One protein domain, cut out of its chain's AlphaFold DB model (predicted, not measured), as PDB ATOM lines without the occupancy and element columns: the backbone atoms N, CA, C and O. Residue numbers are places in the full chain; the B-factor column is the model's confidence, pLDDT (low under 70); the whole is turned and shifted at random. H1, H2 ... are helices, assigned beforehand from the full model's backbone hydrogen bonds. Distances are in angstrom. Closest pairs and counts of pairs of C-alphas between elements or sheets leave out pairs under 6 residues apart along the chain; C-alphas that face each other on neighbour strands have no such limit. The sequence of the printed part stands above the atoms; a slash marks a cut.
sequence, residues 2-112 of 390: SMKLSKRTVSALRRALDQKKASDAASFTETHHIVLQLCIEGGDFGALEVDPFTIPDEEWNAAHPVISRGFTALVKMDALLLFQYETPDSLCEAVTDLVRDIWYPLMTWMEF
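AT A GLANCE: This is residues 2 to 112 of the 390 residues of an uncharacterized protein of Auriculariopsis ampla (UniProt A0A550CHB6). One long helix, H4, runs through the middle of an elongated domain, with five shorter helices placed round it. H2 crosses the later half of H4 and folds back with H1 as a hairpin, H5 turns back from the end of H4, and H3 and H6 pack on its earlier half, beyond which a long loop, residues 50 to 64, makes one end of the longest axis. At the other end residues 22 to 27 stick out. The printed part has 111 residues with six named helices, H1 to H6 in order, and no named strand; the class is all helix. It is compact, with a radius of gyration of the C-alphas of 14.9 A, and spans 49 by 27 by 20 A.

IN THESE COORDINATES: H4, residues 65 to 86, is the longest helix, 32.3 A from C-alpha 65 at (18.455, 2.888, 34.188) to C-alpha 86 at (44.451, -16.245, 32.800). H1, residues 7 to 23, measures 24.3 A and begins with C-alpha 7 at (27.866, -20.536, 43.162). H2, residues 30 to 40, measures 15.3 A, and H3, residues 46 to 49, 5.3 A. H5, residues 89 to 101, measures 18.6 A. H6, residues 103 to 112, measures 14.3 A and ends with C-alpha 112 at (21.321, -2.287, 20.354).

HOW THE PARTS SIT: H4 is the hub, touching four other helices. With residues 76 to 83 alone it touches H2, the closest C-alphas being those of Thr 31 and Ala 79, 5.1 A apart, at a steep tilt of 69.8 degrees, only just short of about perpendicular. H4 and H5 form a hairpin at a shallow tilt of 28 degrees, opposite ways; they only just touch, with 3 pairs of C-alphas within 8 A, the closest those of Gln 84 and Cys 92 at 5.8 A. With residues 66 to 73 alone H4 touches H3, closest at the C-alphas of Ala 47 and Gly 70, 5.1 A. H6 touches H4 at a steep tilt of 59 degrees, the C-alphas of Gly 70 and Trp 109 being closest at 7.2 A. H6 touches H3 too, closest at the C-alphas of Leu 48 and Pro 105, 5.8 A. H1 and H2 form a hairpin at a steep tilt of 39 degrees, opposite ways, with the C-alphas of Val 10 and Cys 39 closest at 5.6 A. H1 touches H5 with residues 9 to 13 alone, closest at the C-alphas of Thr 9 and Ala 94, 6.7 A. H1 and H4 are near each other, with 8 pairs of C-alphas within 10 A; H1 and H6 are apart. In H1, H2, H5 and H6 every O i to N i+4 pair is within hydrogen-bond range, in H4 16 of 18 are, and H3 is too short for such a pair.

THE WHOLE: The two C-alphas farthest apart are those of Ser 23 and Glu 58, 49.1 A. The printed part has no cut. The link from H3 to H4, 15 residues, is long. The mean pLDDT of the printed part is 95.1, and no printed residue is under 70.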
ATOM      1  N   SER A   2      18.103 -19.064  35.057       78.25
ATOM      2  CA  SER A   2      18.705 -17.963  35.822       78.25
ATOM      3  C   SER A   2      19.950 -17.473  35.081       78.25
ATOM      4  O   SER A   2      20.883 -18.260  34.956       78.25
ATOM      5  N   MET A   3      20.010 -16.206  34.650       92.44
ATOM      6  CA  MET A   3      21.215 -15.596  34.053       92.44
ATOM      7  C   MET A   3      22.282 -15.274  35.111       92.44
ATOM      8  O   MET A   3      22.707 -14.133  35.279       92.44
ATOM      9  N   LYS A   4      22.678 -16.285  35.892       94.31
ATOM     10  CA  LYS A   4      23.655 -16.147  36.975       94.31
ATOM     11  C   LYS A   4      24.703 -17.237  36.893       94.31
ATOM     12  O   LYS A   4      24.376 -18.403  36.679       94.31
ATOM     13  N   LEU A   5      25.952 -16.872  37.163       93.31
ATOM     14  CA  LEU A   5      27.009 -17.855  37.372       93.31
ATOM     15  C   LEU A   5      26.646 -18.786  38.533       93.31
ATOM     16  O   LEU A   5      26.127 -18.363  39.570       93.31
ATOM     17  N   SER A   6      26.971 -20.072  38.389       95.00
ATOM     18  CA  SER A   6      26.788 -21.015  39.489       95.00
ATOM     19  C   SER A   6      27.610 -20.572  40.707       95.00
ATOM     20  O   SER A   6      28.723 -20.054  40.568       95.00
ATOM     21  N   LYS A   7      27.116 -20.838  41.926       95.94
ATOM     22  CA  LYS A   7      27.866 -20.536  43.162       95.94
ATOM     23  C   LYS A   7      29.275 -21.138  43.134       95.94
ATOM     24  O   LYS A   7      30.221 -20.503  43.584       95.94
ATOM     25  N   ARG A   8      29.419 -22.337  42.553       95.38
ATOM     26  CA  ARG A   8      30.710 -23.013  42.372       95.38
ATOM     27  C   ARG A   8      31.639 -22.216  41.455       95.38
ATOM     28  O   ARG A   8      32.807 -22.051  41.799       95.38
ATOM     29  N   THR A   9      31.128 -21.714  40.332       94.12
ATOM     30  CA  THR A   9      31.889 -20.895  39.378       94.12
ATOM     31  C   THR A   9      32.326 -19.579  40.018       94.12
ATOM     32  O   THR A   9      33.505 -19.244  39.967       94.12
ATOM     33  N   VAL A  10      31.425 -18.892  40.731       96.75
ATOM     34  CA  VAL A  10      31.752 -17.663  41.479       96.75
ATOM     35  C   VAL A  10      32.838 -17.924  42.528       96.75
ATOM     36  O   VAL A  10      33.803 -17.169  42.627       96.75
ATOM     37  N   SER A  11      32.743 -19.015  43.294       96.31
ATOM     38  CA  SER A  11      33.785 -19.392  44.258       96.31
ATOM     39  C   SER A  11      35.120 -19.756  43.596       96.31
ATOM     40  O   SER A  11      36.172 -19.552  44.199       96.31
ATOM     41  N   ALA A  12      35.114 -20.316  42.384       95.06
ATOM     42  CA  ALA A  12      36.335 -20.590  41.629       95.06
ATOM     43  C   ALA A  12      36.994 -19.296  41.127       95.06
ATOM     44  O   ALA A  12      38.192 -19.124  41.334       95.06
ATOM     45  N   LEU A  13      36.207 -18.367  40.572       94.94
ATOM     46  CA  LEU A  13      36.676 -17.047  40.134       94.94
ATOM     47  C   LEU A  13      37.303 -16.256  41.283       94.94
ATOM     48  O   LEU A  13      38.420 -15.769  41.144       94.94
ATOM     49  N   ARG A  14      36.633 -16.192  42.443       96.50
ATOM     50  CA  ARG A  14      37.178 -15.511  43.631       96.50
ATOM     51  C   ARG A  14      38.529 -16.085  44.049       96.50
ATOM     52  O   ARG A  14      39.464 -15.328  44.259       96.50
ATOM     53  N   ARG A  15      38.661 -17.417  44.089       95.94
ATOM     54  CA  ARG A  15      39.941 -18.067  44.418       95.94
ATOM     55  C   ARG A  15      41.040 -17.741  43.405       95.94
ATOM     56  O   ARG A  15      42.167 -17.498  43.820       95.94
ATOM     57  N   ALA A  16      40.720 -17.713  42.110       94.69
ATOM     58  CA  ALA A  16      41.678 -17.335  41.072       94.69
ATOM     59  C   ALA A  16      42.125 -15.868  41.217       94.69
ATOM     60  O   ALA A  16      43.316 -15.579  41.130       94.69
ATOM     61  N   LEU A  17      41.190 -14.959  41.512       95.50
ATOM     62  CA  LEU A  17      41.479 -13.546  41.775       95.50
ATOM     63  C   LEU A  17      42.340 -13.351  43.028       95.50
ATOM     64  O   LEU A  17      43.310 -12.596  42.987       95.50
ATOM     65  N   ASP A  18      42.023 -14.045  44.123       95.75
ATOM     66  CA  ASP A  18      42.798 -13.982  45.367       95.75
ATOM     67  C   ASP A  18      44.222 -14.509  45.157       95.75
ATOM     68  O   ASP A  18      45.187 -13.899  45.620       95.75
ATOM     69  N   GLN A  19      44.370 -15.607  44.406       94.38
ATOM     70  CA  GLN A  19      45.673 -16.159  44.044       94.38
ATOM     71  C   GLN A  19      46.480 -15.176  43.192       94.38
ATOM     72  O   GLN A  19      47.640 -14.928  43.512       94.38
ATOM     73  N   LYS A  20      45.871 -14.584  42.153       93.31
ATOM     74  CA  LYS A  20      46.519 -13.588  41.288       93.31
ATOM     75  C   LYS A  20      46.980 -12.373  42.090       93.31
ATOM     76  O   LYS A  20      48.132 -11.963  41.980       93.31
ATOM     77  N   LYS A  21      46.107 -11.845  42.952       94.56
ATOM     78  CA  LYS A  21      46.413 -10.712  43.834       94.56
ATOM     79  C   LYS A  21      47.549 -11.027  44.808       94.56
ATOM     80  O   LYS A  21      48.358 -10.151  45.092       94.56
ATOM     81  N   ALA A  22      47.609 -12.257  45.322       95.00
ATOM     82  CA  ALA A  22      48.678 -12.693  46.215       95.00
ATOM     83  C   ALA A  22      50.011 -12.918  45.483       95.00
ATOM     84  O   ALA A  22      51.062 -12.628  46.049       95.00
ATOM     85  N   SER A  23      49.982 -13.429  44.247       94.31
ATOM     86  CA  SER A  23      51.194 -13.687  43.464       94.31
ATOM     87  C   SER A  23      51.789 -12.427  42.846       94.31
ATOM     88  O   SER A  23      53.006 -12.324  42.743       94.31
ATOM     89  N   ASP A  24      50.943 -11.493  42.408       92.06
ATOM     90  CA  ASP A  24      51.368 -10.311  41.663       92.06
ATOM     91  C   ASP A  24      50.347  -9.172  41.799       92.06
ATOM     92  O   ASP A  24      49.519  -8.911  40.927       92.06
ATOM     93  N   ALA A  25      50.397  -8.480  42.937       89.12
ATOM     94  CA  ALA A  25      49.510  -7.352  43.207       89.12
ATOM     95  C   ALA A  25      49.705  -6.182  42.223       89.12
ATOM     96  O   ALA A  25      48.780  -5.394  42.039       89.12
ATOM     97  N   ALA A  26      50.885  -6.060  41.602       89.12
ATOM     98  CA  ALA A  26      51.196  -4.971  40.680       89.12
ATOM     99  C   ALA A  26      50.511  -5.143  39.314       89.12
ATOM    100  O   ALA A  26      50.207  -4.142  38.669       89.12
ATOM    101  N   SER A  27      50.216  -6.378  38.891       87.94
ATOM    102  CA  SER A  27      49.471  -6.656  37.654       87.94
ATOM    103  C   SER A  27      47.952  -6.742  37.835       87.94
ATOM    104  O   SER A  27      47.241  -7.115  36.901       87.94
ATOM    105  N   PHE A  28      47.417  -6.386  39.008       88.88
ATOM    106  CA  PHE A  28      45.973  -6.384  39.242       88.88
ATOM    107  C   PHE A  28      45.306  -5.219  38.491       88.88
ATOM    108  O   PHE A  28      45.311  -4.074  38.938       88.88
ATOM    109  N   THR A  29      44.760  -5.514  37.311       93.50
ATOM    110  CA  THR A  29      44.165  -4.523  36.399       93.50
ATOM    111  C   THR A  29      42.702  -4.188  36.725       93.50
ATOM    112  O   THR A  29      42.049  -4.848  37.534       93.50
ATOM    113  N   GLU A  30      42.146  -3.187  36.038       93.56
ATOM    114  CA  GLU A  30      40.716  -2.838  36.083       93.56
ATOM    115  C   GLU A  30      39.798  -4.037  35.780       93.56
ATOM    116  O   GLU A  30      38.819  -4.260  36.491       93.56
ATOM    117  N   THR A  31      40.168  -4.882  34.814       94.38
ATOM    118  CA  THR A  31      39.470  -6.140  34.500       94.38
ATOM    119  C   THR A  31      39.294  -7.012  35.744       94.38
ATOM    120  O   THR A  31      38.199  -7.506  36.014       94.38
ATOM    121  N   HIS A  32      40.346  -7.158  36.553       95.94
ATOM    122  CA  HIS A  32      40.301  -7.958  37.775       95.94
ATOM    123  C   HIS A  32      39.357  -7.348  38.821       95.94
ATOM    124  O   HIS A  32      38.628  -8.080  39.497       95.94
ATOM    125  N   HIS A  33      39.319  -6.017  38.932       96.38
ATOM    126  CA  HIS A  33      38.364  -5.318  39.796       96.38
ATOM    127  C   HIS A  33      36.914  -5.542  39.349       96.38
ATOM    128  O   HIS A  33      36.060  -5.828  40.191       96.38
ATOM    129  N   ILE A  34      36.640  -5.480  38.043       96.69
ATOM    130  CA  ILE A  34      35.301  -5.714  37.485       96.69
ATOM    131  C   ILE A  34      34.848  -7.156  37.751       96.69
ATOM    132  O   ILE A  34      33.728  -7.370  38.222       96.69
ATOM    133  N   VAL A  35      35.714  -8.151  37.526       96.69
ATOM    134  CA  VAL A  35      35.377  -9.563  37.785       96.69
ATOM    135  C   VAL A  35      35.196  -9.830  39.282       96.69
ATOM    136  O   VAL A  35      34.298 -10.584  39.669       96.69
ATOM    137  N   LEU A  36      35.983  -9.187  40.152       96.62
ATOM    138  CA  LEU A  36      35.786  -9.274  41.600       96.62
ATOM    139  C   LEU A  36      34.421  -8.709  42.010       96.62
ATOM    140  O   LEU A  36      33.694  -9.353  42.769       96.62
ATOM    141  N   GLN A  37      34.052  -7.543  41.479       97.38
ATOM    142  CA  GLN A  37      32.759  -6.917  41.738       97.38
ATOM    143  C   GLN A  37      31.600  -7.791  41.241       97.38
ATOM    144  O   GLN A  37      30.656  -8.046  41.990       97.38
ATOM    145  N   LEU A  38      31.715  -8.352  40.031       96.94
ATOM    146  CA  LEU A  38      30.775  -9.342  39.500       96.94
ATOM    147  C   LEU A  38      30.626 -10.530  40.462       96.94
ATOM    148  O   LEU A  38      29.514 -10.972  40.750       96.94
ATOM    149  N   CYS A  39      31.732 -11.034  41.011       96.56
ATOM    150  CA  CYS A  39      31.691 -12.121  41.979       96.56
ATOM    151  C   CYS A  39      30.979 -11.722  43.279       96.56
ATOM    152  O   CYS A  39      30.273 -12.559  43.843       96.56
ATOM    153  N   ILE A  40      31.168 -10.499  43.787       96.56
ATOM    154  CA  ILE A  40      30.497  -9.977  44.996       96.56
ATOM    155  C   ILE A  40      28.982  -9.928  44.790       96.56
ATOM    156  O   ILE A  40      28.237 -10.387  45.653       96.56
ATOM    157  N   GLU A  41      28.545  -9.479  43.618       95.69
ATOM    158  CA  GLU A  41      27.137  -9.411  43.207       95.69
ATOM    159  C   GLU A  41      26.517 -10.787  42.892       95.69
ATOM    160  O   GLU A  41      25.338 -10.894  42.563       95.69
ATOM    161  N   GLY A  42      27.295 -11.865  43.020       95.50
ATOM    162  CA  GLY A  42      26.829 -13.233  42.803       95.50
ATOM    163  C   GLY A  42      26.836 -13.673  41.341       95.50
ATOM    164  O   GLY A  42      26.201 -14.674  41.021       95.50
ATOM    165  N   GLY A  43      27.559 -12.962  40.471       94.44
ATOM    166  CA  GLY A  43      27.696 -13.300  39.058       94.44
ATOM    167  C   GLY A  43      26.419 -13.067  38.258       94.44
ATOM    168  O   GLY A  43      26.057 -13.928  37.460       94.44
ATOM    169  N   ASP A  44      25.714 -11.971  38.540       95.69
ATOM    170  CA  ASP A  44      24.391 -11.672  37.991       95.69
ATOM    171  C   ASP A  44      24.463 -10.927  36.651       95.69
ATOM    172  O   ASP A  44      25.005  -9.824  36.572       95.69
ATOM    173  N   PHE A  45      23.873 -11.526  35.616       97.31
ATOM    174  CA  PHE A  45      23.690 -10.942  34.288       97.31
ATOM    175  C   PHE A  45      22.209 -10.709  33.955       97.31
ATOM    176  O   PHE A  45      21.878 -10.438  32.805       97.31
ATOM    177  N   GLY A  46      21.314 -10.750  34.950       97.00
ATOM    178  CA  GLY A  46      19.870 -10.583  34.759       97.00
ATOM    179  C   GLY A  46      19.455  -9.258  34.109       97.00
ATOM    180  O   GLY A  46      18.367  -9.161  33.557       97.00
ATOM    181  N   ALA A  47      20.321  -8.239  34.100       97.31
ATOM    182  CA  ALA A  47      20.074  -7.008  33.347       97.31
ATOM    183  C   ALA A  47      19.958  -7.242  31.828       97.31
ATOM    184  O   ALA A  47      19.253  -6.490  31.162       97.31
ATOM    185  N   LEU A  48      20.609  -8.286  31.297       97.69
ATOM    186  CA  LEU A  48      20.532  -8.650  29.883       97.69
ATOM    187  C   LEU A  48      19.212  -9.350  29.519       97.69
ATOM    188  O   LEU A  48      18.908  -9.454  28.338       97.69
ATOM    189  N   GLU A  49      18.413  -9.800  30.499       96.94
ATOM    190  CA  GLU A  49      17.095 -10.418  30.254       96.94
ATOM    191  C   GLU A  49      16.087  -9.433  29.655       96.94
ATOM    192  O   GLU A  49      15.138  -9.848  28.990       96.94
ATOM    193  N   VAL A  50      16.270  -8.135  29.912       97.62
ATOM    194  CA  VAL A  50      15.394  -7.099  29.370       97.62
ATOM    195  C   VAL A  50      15.784  -6.835  27.924       97.62
ATOM    196  O   VAL A  50      16.932  -6.496  27.649       97.62
ATOM    197  N   ASP A  51      14.822  -6.960  27.015       98.19
ATOM    198  CA  ASP A  51      14.996  -6.566  25.623       98.19
ATOM    199  C   ASP A  51      15.081  -5.026  25.532       98.19
ATOM    200  O   ASP A  51      14.091  -4.350  25.848       98.19
ATOM    201  N   PRO A  52      16.231  -4.445  25.129       97.94
ATOM    202  CA  PRO A  52      16.396  -2.996  25.050       97.94
ATOM    203  C   PRO A  52      15.416  -2.340  24.065       97.94
ATOM    204  O   PRO A  52      15.054  -1.186  24.271       97.94
ATOM    205  N   PHE A  53      14.908  -3.074  23.069       97.88
ATOM    206  CA  PHE A  53      13.940  -2.568  22.089       97.88
ATOM    207  C   PHE A  53      12.515  -2.422  22.634       97.88
ATOM    208  O   PHE A  53      11.633  -1.916  21.948       97.88
ATOM    209  N   THR A  54      12.264  -2.856  23.872       97.88
ATOM    210  CA  THR A  54      10.983  -2.612  24.558       97.88
ATOM    211  C   THR A  54      10.917  -1.246  25.241       97.88
ATOM    212  O   THR A  54       9.844  -0.830  25.680       97.88
ATOM    213  N   ILE A  55      12.055  -0.553  25.345       97.56
ATOM    214  CA  ILE A  55      12.155   0.810  25.869       97.56
ATOM    215  C   ILE A  55      11.702   1.773  24.761       97.56
ATOM    216  O   ILE A  55      12.151   1.587  23.630       97.56
ATOM    217  N   PRO A  56      10.865   2.790  25.045       97.69
ATOM    218  CA  PRO A  56      10.477   3.786  24.045       97.69
ATOM    219  C   PRO A  56      11.690   4.488  23.425       97.69
ATOM    220  O   PRO A  56      12.629   4.846  24.142       97.69
ATOM    221  N   ASP A  57      11.656   4.714  22.113       97.19
ATOM    222  CA  ASP A  57      12.757   5.308  21.347       97.19
ATOM    223  C   ASP A  57      13.180   6.687  21.890       97.19
ATOM    224  O   ASP A  57      14.359   7.040  21.864       97.19
ATOM    225  N   GLU A  58      12.244   7.464  22.452       97.19
ATOM    226  CA  GLU A  58      12.534   8.770  23.059       97.19
ATOM    227  C   GLU A  58      13.395   8.669  24.331       97.19
ATOM    228  O   GLU A  58      13.991   9.656  24.769       97.19
ATOM    229  N   GLU A  59      13.464   7.480  24.928       96.81
ATOM    230  CA  GLU A  59      14.211   7.180  26.147       96.81
ATOM    231  C   GLU A  59      15.527   6.436  25.869       96.81
ATOM    232  O   GLU A  59      16.243   6.081  26.815       96.81
ATOM    233  N   TRP A  60      15.890   6.218  24.597       96.25
ATOM    234  CA  TRP A  60      17.151   5.584  24.198       96.25
ATOM    235  C   TRP A  60      18.357   6.483  24.480       96.25
ATOM    236  O   TRP A  60      18.927   7.151  23.623       96.25
ATOM    237  N   ASN A  61      18.762   6.482  25.743       94.38
ATOM    238  CA  ASN A  61      19.888   7.233  26.263       94.38
ATOM    239  C   ASN A  61      20.688   6.360  27.237       94.38
ATOM    240  O   ASN A  61      20.120   5.609  28.029       94.38
ATOM    241  N   ALA A  62      22.013   6.511  27.247       93.75
ATOM    242  CA  ALA A  62      22.908   5.724  28.096       93.75
ATOM    243  C   ALA A  62      22.624   5.907  29.598       93.75
ATOM    244  O   ALA A  62      22.897   5.008  30.392       93.75
ATOM    245  N   ALA A  63      22.033   7.043  29.990       95.38
ATOM    246  CA  ALA A  63      21.628   7.294  31.371       95.38
ATOM    247  C   ALA A  63      20.307   6.607  31.773       95.38
ATOM    248  O   ALA A  63      19.984   6.583  32.962       95.38
ATOM    249  N   HIS A  64      19.534   6.049  30.829       97.25
ATOM    250  CA  HIS A  64      18.312   5.321  31.164       97.25
ATOM    251  C   HIS A  64      18.663   4.100  32.045       97.25
ATOM    252  O   HIS A  64      19.538   3.313  31.670       97.25
ATOM    253  N   PRO A  65      18.010   3.884  33.206       97.75
ATOM    254  CA  PRO A  65      18.455   2.888  34.188       97.75
ATOM    255  C   PRO A  65      18.504   1.443  33.677       97.75
ATOM    256  O   PRO A  65      19.284   0.630  34.173       97.75
ATOM    257  N   VAL A  66      17.652   1.083  32.714       98.00
ATOM    258  CA  VAL A  66      17.690  -0.251  32.091       98.00
ATOM    259  C   VAL A  66      18.886  -0.362  31.146       98.00
ATOM    260  O   VAL A  66      19.644  -1.322  31.252       98.00
ATOM    261  N   ILE A  67      19.105   0.655  30.305       97.75
ATOM    262  CA  ILE A  67      20.205   0.708  29.331       97.75
ATOM    263  C   ILE A  67      21.552   0.702  30.050       97.75
ATOM    264  O   ILE A  67      22.393  -0.151  29.782       97.75
ATOM    265  N   SER A  68      21.720   1.574  31.045       97.25
ATOM    266  CA  SER A  68      22.934   1.654  31.860       97.25
ATOM    267  C   SER A  68      23.286   0.313  32.523       97.25
ATOM    268  O   SER A  68      24.447  -0.108  32.517       97.25
ATOM    269  N   ARG A  69      22.287  -0.410  33.054       97.56
ATOM    270  CA  ARG A  69      22.499  -1.735  33.657       97.56
ATOM    271  C   ARG A  69      22.845  -2.802  32.621       97.56
ATOM    272  O   ARG A  69      23.730  -3.610  32.896       97.56
ATOM    273  N   GLY A  70      22.198  -2.797  31.456       97.69
ATOM    274  CA  GLY A  70      22.531  -3.695  30.347       97.69
ATOM    275  C   GLY A  70      23.961  -3.478  29.850       97.69
ATOM    276  O   GLY A  70      24.744  -4.420  29.774       97.69
ATOM    277  N   PHE A  71      24.364  -2.225  29.647       97.75
ATOM    278  CA  PHE A  71      25.733  -1.859  29.274       97.75
ATOM    279  C   PHE A  71      26.762  -2.239  30.337       97.75
ATOM    280  O   PHE A  71      27.800  -2.816  30.016       97.75
ATOM    281  N   THR A  72      26.451  -2.019  31.615       97.06
ATOM    282  CA  THR A  72      27.298  -2.492  32.720       97.06
ATOM    283  C   THR A  72      27.462  -4.016  32.680       97.06
ATOM    284  O   THR A  72      28.548  -4.529  32.950       97.06
ATOM    285  N   ALA A  73      26.407  -4.758  32.333       97.62
ATOM    286  CA  ALA A  73      26.474  -6.206  32.182       97.62
ATOM    287  C   ALA A  73      27.321  -6.635  30.967       97.62
ATOM    288  O   ALA A  73      28.077  -7.597  31.093       97.62
ATOM    289  N   LEU A  74      27.278  -5.903  29.843       97.81
ATOM    290  CA  LEU A  74      28.176  -6.126  28.698       97.81
ATOM    291  C   LEU A  74      29.649  -5.929  29.083       97.81
ATOM    292  O   LEU A  74      30.468  -6.803  28.817       97.81
ATOM    293  N   VAL A  75      29.978  -4.837  29.781       97.19
ATOM    294  CA  VAL A  75      31.345  -4.568  30.272       97.19
ATOM    295  C   VAL A  75      31.812  -5.657  31.247       97.19
ATOM    296  O   VAL A  75      32.953  -6.110  31.190       97.19
ATOM    297  N   LYS A  76      30.926  -6.140  32.128       97.06
ATOM    298  CA  LYS A  76      31.229  -7.270  33.024       97.06
ATOM    299  C   LYS A  76      31.449  -8.578  32.263       97.06
ATOM    300  O   LYS A  76      32.298  -9.366  32.675       97.06
ATOM    301  N   MET A  77      30.693  -8.820  31.191       97.69
ATOM    302  CA  MET A  77      30.853 -10.003  30.344       97.69
ATOM    303  C   MET A  77      32.190  -9.968  29.605       97.69
ATOM    304  O   MET A  77      32.915 -10.960  29.628       97.69
ATOM    305  N   ASP A  78      32.550  -8.817  29.036       96.75
ATOM    306  CA  ASP A  78      33.861  -8.589  28.427       96.75
ATOM    307  C   ASP A  78      34.990  -8.881  29.423       96.75
ATOM    308  O   ASP A  78      35.826  -9.758  29.202       96.75
ATOM    309  N   ALA A  79      34.948  -8.249  30.600       96.62
ATOM    310  CA  ALA A  79      35.960  -8.455  31.629       96.62
ATOM    311  C   ALA A  79      36.070  -9.925  32.074       96.62
ATOM    312  O   ALA A  79      37.171 -10.427  32.313       96.62
ATOM    313  N   LEU A  80      34.940 -10.633  32.166       96.56
ATOM    314  CA  LEU A  80      34.908 -12.055  32.502       96.56
ATOM    315  C   LEU A  80      35.531 -12.927  31.399       96.56
ATOM    316  O   LEU A  80      36.216 -13.902  31.718       96.56
ATOM    317  N   LEU A  81      35.294 -12.612  30.123       95.56
ATOM    318  CA  LEU A  81      35.874 -13.319  28.974       95.56
ATOM    319  C   LEU A  81      37.374 -13.059  28.848       95.56
ATOM    320  O   LEU A  81      38.140 -14.003  28.654       95.56
ATOM    321  N   LEU A  82      37.811 -11.822  29.068       94.06
ATOM    322  CA  LEU A  82      39.224 -11.473  29.103       94.06
ATOM    323  C   LEU A  82      39.955 -12.175  30.258       94.06
ATOM    324  O   LEU A  82      41.015 -12.766  30.057       94.06
ATOM    325  N   PHE A  83      39.367 -12.196  31.458       94.00
ATOM    326  CA  PHE A  83      39.975 -12.861  32.615       94.00
ATOM    327  C   PHE A  83      40.148 -14.372  32.408       94.00
ATOM    328  O   PHE A  83      41.091 -14.966  32.928       94.00
ATOM    329  N   GLN A  84      39.300 -15.018  31.599       89.94
ATOM    330  CA  GLN A  84      39.424 -16.456  31.341       89.94
ATOM    331  C   GLN A  84      40.730 -16.861  30.667       89.94
ATOM    332  O   GLN A  84      41.151 -18.013  30.816       89.94
ATOM    333  N   TYR A  85      41.392 -15.959  29.939       90.12
ATOM    334  CA  TYR A  85      42.706 -16.239  29.355       90.12
ATOM    335  C   TYR A  85      43.770 -16.525  30.422       90.12
ATOM    336  O   TYR A  85      44.715 -17.253  30.139       90.12
ATOM    337  N   GLU A  86      43.552 -16.068  31.657       91.31
ATOM    338  CA  GLU A  86      44.451 -16.245  32.800       91.31
ATOM    339  C   GLU A  86      44.047 -17.401  33.732       91.31
ATOM    340  O   GLU A  86      44.705 -17.654  34.741       91.31
ATOM    341  N   THR A  87      42.954 -18.107  33.425       89.06
ATOM    342  CA  THR A  87      42.357 -19.104  34.331       89.06
ATOM    343  C   THR A  87      42.432 -20.537  33.791       89.06
ATOM    344  O   THR A  87      42.565 -20.723  32.580       89.06
ATOM    345  N   PRO A  88      42.315 -21.566  34.662       89.50
ATOM    346  CA  PRO A  88      42.290 -22.968  34.239       89.50
ATOM    347  C   PRO A  88      41.107 -23.300  33.318       89.50
ATOM    348  O   PRO A  88      40.012 -22.766  33.500       89.50
ATOM    349  N   ASP A  89      41.278 -24.278  32.425       89.31
ATOM    350  CA  ASP A  89      40.285 -24.651  31.399       89.31
ATOM    351  C   ASP A  89      38.890 -24.977  31.958       89.31
ATOM    352  O   ASP A  89      37.883 -24.579  31.383       89.31
ATOM    353  N   SER A  90      38.805 -25.602  33.139       87.81
ATOM    354  CA  SER A  90      37.513 -25.892  33.792       87.81
ATOM    355  C   SER A  90      36.654 -24.649  34.073       87.81
ATOM    356  O   SER A  90      35.429 -24.735  34.132       87.81
ATOM    357  N   LEU A  91      37.281 -23.483  34.267       89.06
ATOM    358  CA  LEU A  91      36.565 -22.223  34.438       89.06
ATOM    359  C   LEU A  91      36.146 -21.639  33.082       89.06
ATOM    360  O   LEU A  91      35.060 -21.070  32.980       89.06
ATOM    361  N   CYS A  92      36.962 -21.844  32.045       90.12
ATOM    362  CA  CYS A  92      36.630 -21.495  30.665       90.12
ATOM    363  C   CYS A  92      35.362 -22.227  30.196       90.12
ATOM    364  O   CYS A  92      34.477 -21.600  29.621       90.12
ATOM    365  N   GLU A  93      35.224 -23.523  30.497       91.38
ATOM    366  CA  GLU A  93      34.008 -24.296  30.195       91.38
ATOM    367  C   GLU A  93      32.777 -23.701  30.890       91.38
ATOM    368  O   GLU A  93      31.773 -23.423  30.241       91.38
ATOM    369  N   ALA A  94      32.876 -23.416  32.192       92.25
ATOM    370  CA  ALA A  94      31.752 -22.890  32.963       92.25
ATOM    371  C   ALA A  94      31.276 -21.509  32.485       92.25
ATOM    372  O   ALA A  94      30.082 -21.218  32.555       92.25
ATOM    373  N   VAL A  95      32.184 -20.641  32.028       93.12
ATOM    374  CA  VAL A  95      31.766 -19.363  31.439       93.12
ATOM    375  C   VAL A  95      31.275 -19.541  30.005       93.12
ATOM    376  O   VAL A  95      30.311 -18.891  29.620       93.12
ATOM    377  N   THR A  96      31.871 -20.445  29.228       93.62
ATOM    378  CA  THR A  96      31.350 -20.790  27.898       93.62
ATOM    379  C   THR A  96      29.895 -21.252  27.993       93.62
ATOM    380  O   THR A  96      29.064 -20.804  27.207       93.62
ATOM    381  N   ASP A  97      29.561 -22.087  28.979       93.44
ATOM    382  CA  ASP A  97      28.187 -22.530  29.228       93.44
ATOM    383  C   ASP A  97      27.263 -21.368  29.611       93.44
ATOM    384  O   ASP A  97      26.170 -21.262  29.060       93.44
ATOM    385  N   LEU A  98      27.719 -20.431  30.454       94.94
ATOM    386  CA  LEU A  98      26.965 -19.200  30.718       94.94
ATOM    387  C   LEU A  98      26.695 -18.419  29.424       94.94
ATOM    388  O   LEU A  98      25.564 -18.001  29.196       94.94
ATOM    389  N   VAL A  99      27.717 -18.201  28.589       96.06
ATOM    390  CA  VAL A  99      27.581 -17.448  27.331       96.06
ATOM    391  C   VAL A  99      26.589 -18.130  26.394       96.06
ATOM    392  O   VAL A  99      25.792 -17.441  25.766       96.06
ATOM    393  N   ARG A 100      26.586 -19.468  26.331       95.75
ATOM    394  CA  ARG A 100      25.581 -20.230  25.571       95.75
ATOM    395  C   ARG A 100      24.170 -19.979  26.094       95.75
ATOM    396  O   ARG A 100      23.275 -19.720  25.294       95.75
ATOM    397  N   ASP A 101      23.988 -20.016  27.412       95.81
ATOM    398  CA  ASP A 101      22.683 -19.825  28.050       95.81
ATOM    399  C   ASP A 101      22.110 -18.419  27.818       95.81
ATOM    400  O   ASP A 101      20.894 -18.257  27.699       95.81
ATOM    401  N   ILE A 102      22.971 -17.400  27.732       96.56
ATOM    402  CA  ILE A 102      22.560 -16.000  27.536       96.56
ATOM    403  C   ILE A 102      22.774 -15.485  26.108       96.56
ATOM    404  O   ILE A 102      22.627 -14.287  25.876       96.56
ATOM    405  N   TRP A 103      23.123 -16.358  25.158       97.06
ATOM    406  CA  TRP A 103      23.593 -15.957  23.828       97.06
ATOM    407  C   TRP A 103      22.636 -14.992  23.126       97.06
ATOM    408  O   TRP A 103      23.047 -13.920  22.698       97.06
ATOM    409  N   TYR A 104      21.348 -15.332  23.049       96.56
ATOM    410  CA  TYR A 104      20.355 -14.493  22.373       96.56
ATOM    411  C   TYR A 104      20.171 -13.116  23.030       96.56
ATOM    412  O   TYR A 104      20.325 -12.126  22.319       96.56
ATOM    413  N   PRO A 105      19.917 -13.008  24.351       97.81
ATOM    414  CA  PRO A 105      19.880 -11.707  25.016       97.81
ATOM    415  C   PRO A 105      21.168 -10.901  24.818       97.81
ATOM    416  O   PRO A 105      21.114  -9.704  24.542       97.81
ATOM    417  N   LEU A 106      22.331 -11.557  24.888       97.75
ATOM    418  CA  LEU A 106      23.620 -10.919  24.628       97.75
ATOM    419  C   LEU A 106      23.693 -10.354  23.201       97.75
ATOM    420  O   LEU A 106      24.119  -9.216  23.026       97.75
ATOM    421  N   MET A 107      23.228 -11.097  22.192       97.69
ATOM    422  CA  MET A 107      23.168 -10.620  20.805       97.69
ATOM    423  C   MET A 107      22.202  -9.446  20.627       97.69
ATOM    424  O   MET A 107      22.541  -8.508  19.911       97.69
ATOM    425  N   THR A 108      21.047  -9.445  21.299       97.88
ATOM    426  CA  THR A 108      20.099  -8.318  21.260       97.88
ATOM    427  C   THR A 108      20.730  -7.042  21.819       97.88
ATOM    428  O   THR A 108      20.640  -5.981  21.205       97.88
ATOM    429  N   TRP A 109      21.432  -7.139  22.951       98.19
ATOM    430  CA  TRP A 109      22.150  -6.001  23.527       98.19
ATOM    431  C   TRP A 109      23.333  -5.547  22.669       98.19
ATOM    432  O   TRP A 109      23.576  -4.348  22.561       98.19
ATOM    433  N   MET A 110      24.041  -6.477  22.023       97.56
ATOM    434  CA  MET A 110      25.096  -6.151  21.060       97.56
ATOM    435  C   MET A 110      24.537  -5.437  19.818       97.56
ATOM    436  O   MET A 110      25.159  -4.487  19.353       97.56
ATOM    437  N   GLU A 111      23.366  -5.836  19.303       96.62
ATOM    438  CA  GLU A 111      22.672  -5.145  18.202       96.62
ATOM    439  C   GLU A 111      22.279  -3.722  18.597       96.62
ATOM    440  O   GLU A 111      22.505  -2.778  17.836       96.62
ATOM    441  N   PHE A 112      21.722  -3.576  19.803       97.50
ATOM    442  CA  PHE A 112      21.321  -2.287  20.354       97.50
ATOM    443  C   PHE A 112      22.517  -1.350  20.552       97.50
ATOM    444  O   PHE A 112      22.448  -0.171  20.216       97.50
TER     445      PHE A 112